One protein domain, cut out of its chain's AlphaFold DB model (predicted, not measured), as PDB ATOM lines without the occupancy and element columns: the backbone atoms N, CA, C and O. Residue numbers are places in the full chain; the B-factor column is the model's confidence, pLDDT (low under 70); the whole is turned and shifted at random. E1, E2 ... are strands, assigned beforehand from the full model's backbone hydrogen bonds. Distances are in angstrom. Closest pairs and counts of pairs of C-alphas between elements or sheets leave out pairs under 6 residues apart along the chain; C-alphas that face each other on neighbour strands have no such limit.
ATOM      1  N   ASN A  57      16.915 -44.931 -15.404       76.00
ATOM      2  CA  ASN A  57      16.405 -46.073 -16.163       76.00
ATOM      3  C   ASN A  57      15.069 -45.669 -16.809       76.00
ATOM      4  O   ASN A  57      14.027 -45.629 -16.157       76.00
ATOM      5  N   GLY A  58      15.097 -45.277 -18.083       75.81
ATOM      6  CA  GLY A  58      13.962 -44.573 -18.682       75.81
ATOM      7  C   GLY A  58      13.789 -43.205 -18.019       75.81
ATOM      8  O   GLY A  58      14.725 -42.414 -18.016       75.81
ATOM      9  N   THR A  59      12.617 -42.912 -17.451       73.56
ATOM     10  CA  THR A  59      12.349 -41.653 -16.726       73.56
ATOM     11  C   THR A  59      12.560 -41.752 -15.214       73.56
ATOM     12  O   THR A  59      12.457 -40.739 -14.523       73.56
ATOM     13  N   THR A  60      12.860 -42.938 -14.677       79.19
ATOM     14  CA  THR A  60      13.045 -43.127 -13.234       79.19
ATOM     15  C   THR A  60      14.516 -42.960 -12.845       79.19
ATOM     16  O   THR A  60      15.393 -43.460 -13.550       79.19
ATOM     17  N   PRO A  61      14.837 -42.256 -11.743       79.00
ATOM     18  CA  PRO A  61      16.196 -42.220 -11.210       79.00
ATOM     19  C   PRO A  61      16.698 -43.623 -10.869       79.00
ATOM     20  O   PRO A  61      15.971 -44.420 -10.275       79.00
ATOM     21  N   ALA A  62      17.948 -43.908 -11.214       79.12
ATOM     22  CA  ALA A  62      18.625 -45.147 -10.862       79.12
ATOM     23  C   ALA A  62      20.020 -44.818 -10.320       79.12
ATOM     24  O   ALA A  62      20.635 -43.857 -10.775       79.12
ATOM     25  N   PRO A  63      20.540 -45.581  -9.351       72.12
ATOM     26  CA  PRO A  63      21.905 -45.382  -8.891       72.12
ATOM     27  C   PRO A  63      22.896 -45.784  -9.990       72.12
ATOM     28  O   PRO A  63      22.852 -46.908 -10.495       72.12
ATOM     29  N   GLY A  64      23.796 -44.867 -10.348       71.75
ATOM     30  CA  GLY A  64      24.948 -45.185 -11.190       71.75
ATOM     31  C   GLY A  64      25.941 -46.134 -10.503       71.75
ATOM     32  O   GLY A  64      25.908 -46.277  -9.274       71.75
ATOM     33  N   PRO A  65      26.853 -46.772 -11.263       76.19
ATOM     34  CA  PRO A  65      27.926 -47.560 -10.673       76.19
ATOM     35  C   PRO A  65      28.777 -46.706  -9.727       76.19
ATOM     36  O   PRO A  65      29.051 -45.529  -9.982       76.19
ATOM     37  N   LYS A  66      29.185 -47.302  -8.607       77.31
ATOM     38  CA  LYS A  66      29.988 -46.616  -7.597       77.31
ATOM     39  C   LYS A  66      31.340 -46.197  -8.190       77.31
ATOM     40  O   LYS A  66      32.023 -47.008  -8.800       77.31
ATOM     41  N   ASP A  67      31.716 -44.937  -7.963       80.56
ATOM     42  CA  ASP A  67      32.978 -44.324  -8.410       80.56
ATOM     43  C   ASP A  67      33.154 -44.270  -9.944       80.56
ATOM     44  O   ASP A  67      34.262 -44.031 -10.435       80.56
ATOM     45  N   ALA A  68      32.065 -44.465 -10.701       81.44
ATOM     46  CA  ALA A  68      32.055 -44.246 -12.139       81.44
ATOM     47  C   ALA A  68      32.166 -42.757 -12.458       81.44
ATOM     48  O   ALA A  68      31.500 -41.914 -11.849       81.44
ATOM     49  N   VAL A  69      33.019 -42.445 -13.430       80.31
ATOM     50  CA  VAL A  69      33.225 -41.084 -13.922       80.31
ATOM     51  C   VAL A  69      33.242 -41.119 -15.436       80.31
ATOM     52  O   VAL A  69      33.896 -41.963 -16.045       80.31
ATOM     53  N   GLU A  70      32.546 -40.170 -16.046       78.38
ATOM     54  CA  GLU A  70      32.435 -40.058 -17.491       78.38
ATOM     55  C   GLU A  70      32.909 -38.672 -17.931       78.38
ATOM     56  O   GLU A  70      32.572 -37.659 -17.318       78.38
ATOM     57  N   PHE A  71      33.716 -38.637 -18.987       82.06
ATOM     58  CA  PHE A  71      34.229 -37.422 -19.605       82.06
ATOM     59  C   PHE A  71      33.775 -37.396 -21.058       82.06
ATOM     60  O   PHE A  71      34.103 -38.308 -21.815       82.06
ATOM     61  N   PHE A  72      33.067 -36.342 -21.456       82.31
ATOM     62  CA  PHE A  72      32.561 -36.161 -22.814       82.31
ATOM     63  C   PHE A  72      33.149 -34.892 -23.433       82.31
ATOM     64  O   PHE A  72      32.581 -33.811 -23.313       82.31
ATOM     65  N   ASN A  73      34.300 -35.002 -24.091       81.00
ATOM     66  CA  ASN A  73      34.923 -33.852 -24.744       81.00
ATOM     67  C   ASN A  73      34.466 -33.750 -26.195       81.00
ATOM     68  O   ASN A  73      34.506 -34.744 -26.920       81.00
ATOM     69  N   PHE A  74      34.096 -32.543 -26.624       79.44
ATOM     70  CA  PHE A  74      33.680 -32.259 -27.993       79.44
ATOM     71  C   PHE A  74      34.498 -31.110 -28.585       79.44
ATOM     72  O   PHE A  74      34.854 -30.149 -27.901       79.44
ATOM     73  N   GLY A  75      34.785 -31.212 -29.877       78.19
ATOM     74  CA  GLY A  75      35.309 -30.132 -30.704       78.19
ATOM     75  C   GLY A  75      34.344 -29.887 -31.854       78.19
ATOM     76  O   GLY A  75      34.045 -30.814 -32.596       78.19
ATOM     77  N   ILE A  76      33.844 -28.660 -31.999       79.81
ATOM     78  CA  ILE A  76      32.912 -28.288 -33.071       79.81
ATOM     79  C   ILE A  76      33.661 -27.397 -34.058       79.81
ATOM     80  O   ILE A  76      34.170 -26.343 -33.673       79.81
ATOM     81  N   ASN A  77      33.712 -27.808 -35.322       74.25
ATOM     82  CA  ASN A  77      34.248 -27.004 -36.411       74.25
ATOM     83  C   ASN A  77      33.115 -26.608 -37.359       74.25
ATOM     84  O   ASN A  77      32.671 -27.404 -38.183       74.25
ATOM     85  N   SER A  78      32.668 -25.357 -37.259       79.25
ATOM     86  CA  SER A  78      31.584 -24.824 -38.090       79.25
ATOM     87  C   SER A  78      31.983 -24.581 -39.545       79.25
ATOM     88  O   SER A  78      31.109 -24.462 -40.394       79.25
ATOM     89  N   ASN A  79      33.281 -24.489 -39.854       68.44
ATOM     90  CA  ASN A  79      33.736 -24.279 -41.232       68.44
ATOM     91  C   ASN A  79      33.634 -25.563 -42.058       68.44
ATOM     92  O   ASN A  79      33.400 -25.501 -43.261       68.44
ATOM     93  N   THR A  80      33.829 -26.717 -41.416       75.38
ATOM     94  CA  THR A  80      33.764 -28.040 -42.057       75.38
ATOM     95  C   THR A  80      32.517 -28.829 -41.671       75.38
ATOM     96  O   THR A  80      32.399 -29.985 -42.059       75.38
ATOM     97  N   ASP A  81      31.612 -28.221 -40.898       74.31
ATOM     98  CA  ASP A  81      30.419 -28.863 -40.334       74.31
ATOM     99  C   ASP A  81      30.743 -30.217 -39.671       74.31
ATOM    100  O   ASP A  81      30.148 -31.255 -39.951       74.31
ATOM    101  N   THR A  82      31.791 -30.227 -38.840       75.50
ATOM    102  CA  THR A  82      32.351 -31.451 -38.244       75.50
ATOM    103  C   THR A  82      32.324 -31.377 -36.724       75.50
ATOM    104  O   THR A  82      32.701 -30.361 -36.133       75.50
ATOM    105  N   ILE A  83      31.946 -32.485 -36.083       77.94
ATOM    106  CA  ILE A  83      32.045 -32.664 -34.634       77.94
ATOM    107  C   ILE A  83      33.069 -33.759 -34.353       77.94
ATOM    108  O   ILE A  83      32.837 -34.925 -34.651       77.94
ATOM    109  N   CYS A  84      34.175 -33.383 -33.721       81.31
ATOM    110  CA  CYS A  84      35.106 -34.322 -33.117       81.31
ATOM    111  C   CYS A  84      34.677 -34.626 -31.679       81.31
ATOM    112  O   CYS A  84      34.190 -33.743 -30.967       81.31
ATOM    113  N   TYR A  85      34.939 -35.836 -31.199       81.38
ATOM    114  CA  TYR A  85      34.676 -36.242 -29.824       81.38
ATOM    115  C   TYR A  85      35.820 -37.070 -29.226       81.38
ATOM    116  O   TYR A  85      36.521 -37.810 -29.918       81.38
ATOM    117  N   ASN A  86      35.986 -36.959 -27.908       85.44
ATOM    118  CA  ASN A  86      36.826 -37.822 -27.084       85.44
ATOM    119  C   ASN A  86      36.107 -38.114 -25.772       85.44
ATOM    120  O   ASN A  86      36.041 -37.285 -24.856       85.44
ATOM    121  N   ILE A  87      35.550 -39.315 -25.723       86.31
ATOM    122  CA  ILE A  87      34.740 -39.814 -24.628       86.31
ATOM    123  C   ILE A  87      35.588 -40.805 -23.842       86.31
ATOM    124  O   ILE A  87      36.134 -41.747 -24.416       86.31
ATOM    125  N   THR A  88      35.707 -40.597 -22.533       86.81
ATOM    126  CA  THR A  88      36.401 -41.509 -21.618       86.81
ATOM    127  C   THR A  88      35.462 -41.911 -20.492       86.81
ATOM    128  O   THR A  88      34.927 -41.051 -19.798       86.81
ATOM    129  N   LEU A  89      35.300 -43.215 -20.287       87.25
ATOM    130  CA  LEU A  89      34.545 -43.787 -19.174       87.25
ATOM    131  C   LEU A  89      35.525 -44.455 -18.212       87.25
ATOM    132  O   LEU A  89      36.363 -45.247 -18.652       87.25
ATOM    133  N   LEU A  90      35.425 -44.151 -16.921       87.44
ATOM    134  CA  LEU A  90      36.233 -44.745 -15.860       87.44
ATOM    135  C   LEU A  90      35.341 -45.519 -14.893       87.44
ATOM    136  O   LEU A  90      34.284 -45.025 -14.507       87.44
ATOM    137  N   ASN A  91      35.796 -46.704 -14.478       87.25
ATOM    138  CA  ASN A  91      35.105 -47.582 -13.522       87.25
ATOM    139  C   ASN A  91      33.657 -47.948 -13.914       87.25
ATOM    140  O   ASN A  91      32.807 -48.182 -13.056       87.25
ATOM    141  N   VAL A  92      33.361 -48.004 -15.215       85.25
ATOM    142  CA  VAL A  92      32.077 -48.494 -15.728       85.25
ATOM    143  C   VAL A  92      32.252 -49.972 -16.058       85.25
ATOM    144  O   VAL A  92      32.887 -50.311 -17.051       85.25
ATOM    145  N   ALA A  93      31.707 -50.851 -15.219       83.69
ATOM    146  CA  ALA A  93      31.858 -52.297 -15.366       83.69
ATOM    147  C   ALA A  93      30.806 -52.929 -16.293       83.69
ATOM    148  O   ALA A  93      29.705 -52.403 -16.463       83.69
ATOM    149  N   GLY A  94      31.137 -54.093 -16.861       82.44
ATOM    150  CA  GLY A  94      30.198 -54.911 -17.638       82.44
ATOM    151  C   GLY A  94      30.032 -54.489 -19.102       82.44
ATOM    152  O   GLY A  94      30.621 -53.513 -19.569       82.44
ATOM    153  N   THR A  95      29.249 -55.259 -19.856       79.00
ATOM    154  CA  THR A  95      29.031 -55.047 -21.296       79.00
ATOM    155  C   THR A  95      27.977 -53.979 -21.559       79.00
ATOM    156  O   THR A  95      26.988 -53.903 -20.834       79.00
ATOM    157  N   TYR A  96      28.123 -53.224 -22.649       75.06
ATOM    158  CA  TYR A  96      27.085 -52.295 -23.091       75.06
ATOM    159  C   TYR A  96      25.747 -53.003 -23.307       75.06
ATOM    160  O   TYR A  96      25.656 -53.962 -24.070       75.06
ATOM    161  N   VAL A 125      35.782 -48.345 -26.252       89.88
ATOM    162  CA  VAL A 125      36.493 -49.628 -26.193       89.88
ATOM    163  C   VAL A 125      37.526 -49.579 -25.071       89.88
ATOM    164  O   VAL A 125      38.166 -48.549 -24.851       89.88
ATOM    165  N   GLY A 126      37.665 -50.676 -24.331       90.19
ATOM    166  CA  GLY A 126      38.591 -50.803 -23.207       90.19
ATOM    167  C   GLY A 126      38.097 -51.812 -22.175       90.19
ATOM    168  O   GLY A 126      37.174 -52.581 -22.448       90.19
ATOM    169  N   ASP A 127      38.708 -51.798 -20.995       90.81
ATOM    170  CA  ASP A 127      38.318 -52.647 -19.867       90.81
ATOM    171  C   ASP A 127      37.361 -51.914 -18.908       90.81
ATOM    172  O   ASP A 127      36.925 -50.795 -19.168       90.81
ATOM    173  N   ASP A 128      36.998 -52.548 -17.796       88.62
ATOM    174  CA  ASP A 128      36.090 -51.968 -16.795       88.62
ATOM    175  C   ASP A 128      36.682 -50.750 -16.066       88.62
ATOM    176  O   ASP A 128      35.944 -49.959 -15.479       88.62
ATOM    177  N   LYS A 129      38.008 -50.571 -16.096       89.50
ATOM    178  CA  LYS A 129      38.680 -49.443 -15.438       89.50
ATOM    179  C   LYS A 129      38.704 -48.222 -16.336       89.50
ATOM    180  O   LYS A 129      38.553 -47.110 -15.830       89.50
ATOM    181  N   ARG A 130      38.916 -48.409 -17.641       90.75
ATOM    182  CA  ARG A 130      38.982 -47.306 -18.599       90.75
ATOM    183  C   ARG A 130      38.574 -47.732 -20.005       90.75
ATOM    184  O   ARG A 130      39.213 -48.584 -20.619       90.75
ATOM    185  N   ARG A 131      37.592 -47.022 -20.565       90.56
ATOM    186  CA  ARG A 131      37.141 -47.156 -21.960       90.56
ATOM    187  C   ARG A 131      37.204 -45.821 -22.668       90.56
ATOM    188  O   ARG A 131      36.948 -44.790 -22.049       90.56
ATOM    189  N   VAL A 132      37.533 -45.842 -23.954       87.88
ATOM    190  CA  VAL A 132      37.687 -44.629 -24.762       87.88
ATOM    191  C   VAL A 132      36.978 -44.762 -26.107       87.88
ATOM    192  O   VAL A 132      37.028 -45.817 -26.736       87.88
ATOM    193  N   SER A 133      36.331 -43.687 -26.552       88.31
ATOM    194  CA  SER A 133      35.827 -43.517 -27.917       88.31
ATOM    195  C   SER A 133      36.308 -42.173 -28.450       88.31
ATOM    196  O   SER A 133      36.053 -41.142 -27.827       88.31
ATOM    197  N   VAL A 134      37.019 -42.171 -29.576       86.06
ATOM    198  CA  VAL A 134      37.534 -40.951 -30.218       86.06
ATOM    199  C   VAL A 134      37.187 -40.988 -31.695       86.06
ATOM    200  O   VAL A 134      37.273 -42.049 -32.313       86.06
ATOM    201  N   GLY A 135      36.829 -39.838 -32.249       81.19
ATOM    202  CA  GLY A 135      36.632 -39.682 -33.684       81.19
ATOM    203  C   GLY A 135      36.227 -38.268 -34.065       81.19
ATOM    204  O   GLY A 135      35.987 -37.427 -33.197       81.19
ATOM    205  N   CYS A 136      36.149 -38.048 -35.366       82.06
ATOM    206  CA  CYS A 136      35.275 -37.095 -36.030       82.06
ATOM    207  C   CYS A 136      34.728 -37.819 -37.284       82.06
ATOM    208  O   CYS A 136      33.815 -37.264 -37.916       82.06
TER     209      CYS A 136
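AT A GLANCE: This is residues 57 to 96 and 125 to 136 of the 136 residues of the protein "CHRD domain-containing protein" of Hyaloscypha variabilis F (UniProt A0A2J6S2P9). A single narrow sheet of three long strands makes the body: the hairpin of E1 and E2, with the shorter E3 side by side with E2. From the end of the sheet where E1 begins, an unnamed tail leads away, and its residues 57 to 63 stick out free of the rest. The printed part has 52 residues with three named strands, E1, E2 and E3 in that order along the chain, and no named helix; the sheet's order is E1, E2, E3, antiparallel throughout. The class is all strand, though under half of the residues, 24 of 52, are in named elements. The whole is loose, with a radius of gyration of the C-alphas of 14.1 A, and spans 40 by 28 by 17 A.

HOW THE PARTS SIT: Residues 57 to 68 hold no named element, and residues 57 to 63 of them stand free. E1, residues 69 to 77, and E2, residues 82 to 90, form a hairpin with a tight link of 4 residues. They are antiparallel neighbours at 170 degrees between their directions. C-alphas 74 and 85, which face each other, are 4.5 A apart; N 71 and O 88 are within hydrogen-bond range at 2.8 A, as are N 84 and O 75 at 2.8 A. E3, residues 130 to 135, is the antiparallel neighbour of E2 at 176 degrees. C-alphas 88 and 132 face each other at 4.6 A, and N 87 and O 133 are within hydrogen-bond range at 2.8 A. E2 is the inner strand; E1 and E3 are edge strands. Residues 125 to 126 pair as strands do with residues 131 to 132 of E3, antiparallel.

IN THESE COORDINATES: E1 begins at C-alpha 69, at (33.225, -41.084, -13.922), and runs from Val 69 to Asn 77, 26.6 A from first to last C-alpha. E2 runs from Thr 82 to Leu 90, 26.3 A, and its last C-alpha is at (36.233, -44.745, -15.860). E3 runs from Arg 130 to Gly 135, 17.1 A, and ends at C-alpha 135, at (36.632, -39.682, -33.684).

THE WHOLE: The two C-alphas farthest apart are those of Lys 66 and Asn 79, at 40.5 A. Residues 97 to 124 are cut out and not printed, and C-alphas 96 and 125 are 10.3 A apart across the cut. The link from E2 to E3 is the link across this cut. Cys 136 is the chain's last residue. The mean pLDDT of the printed part is 81.4, and residue 79 is the one printed residue under 70.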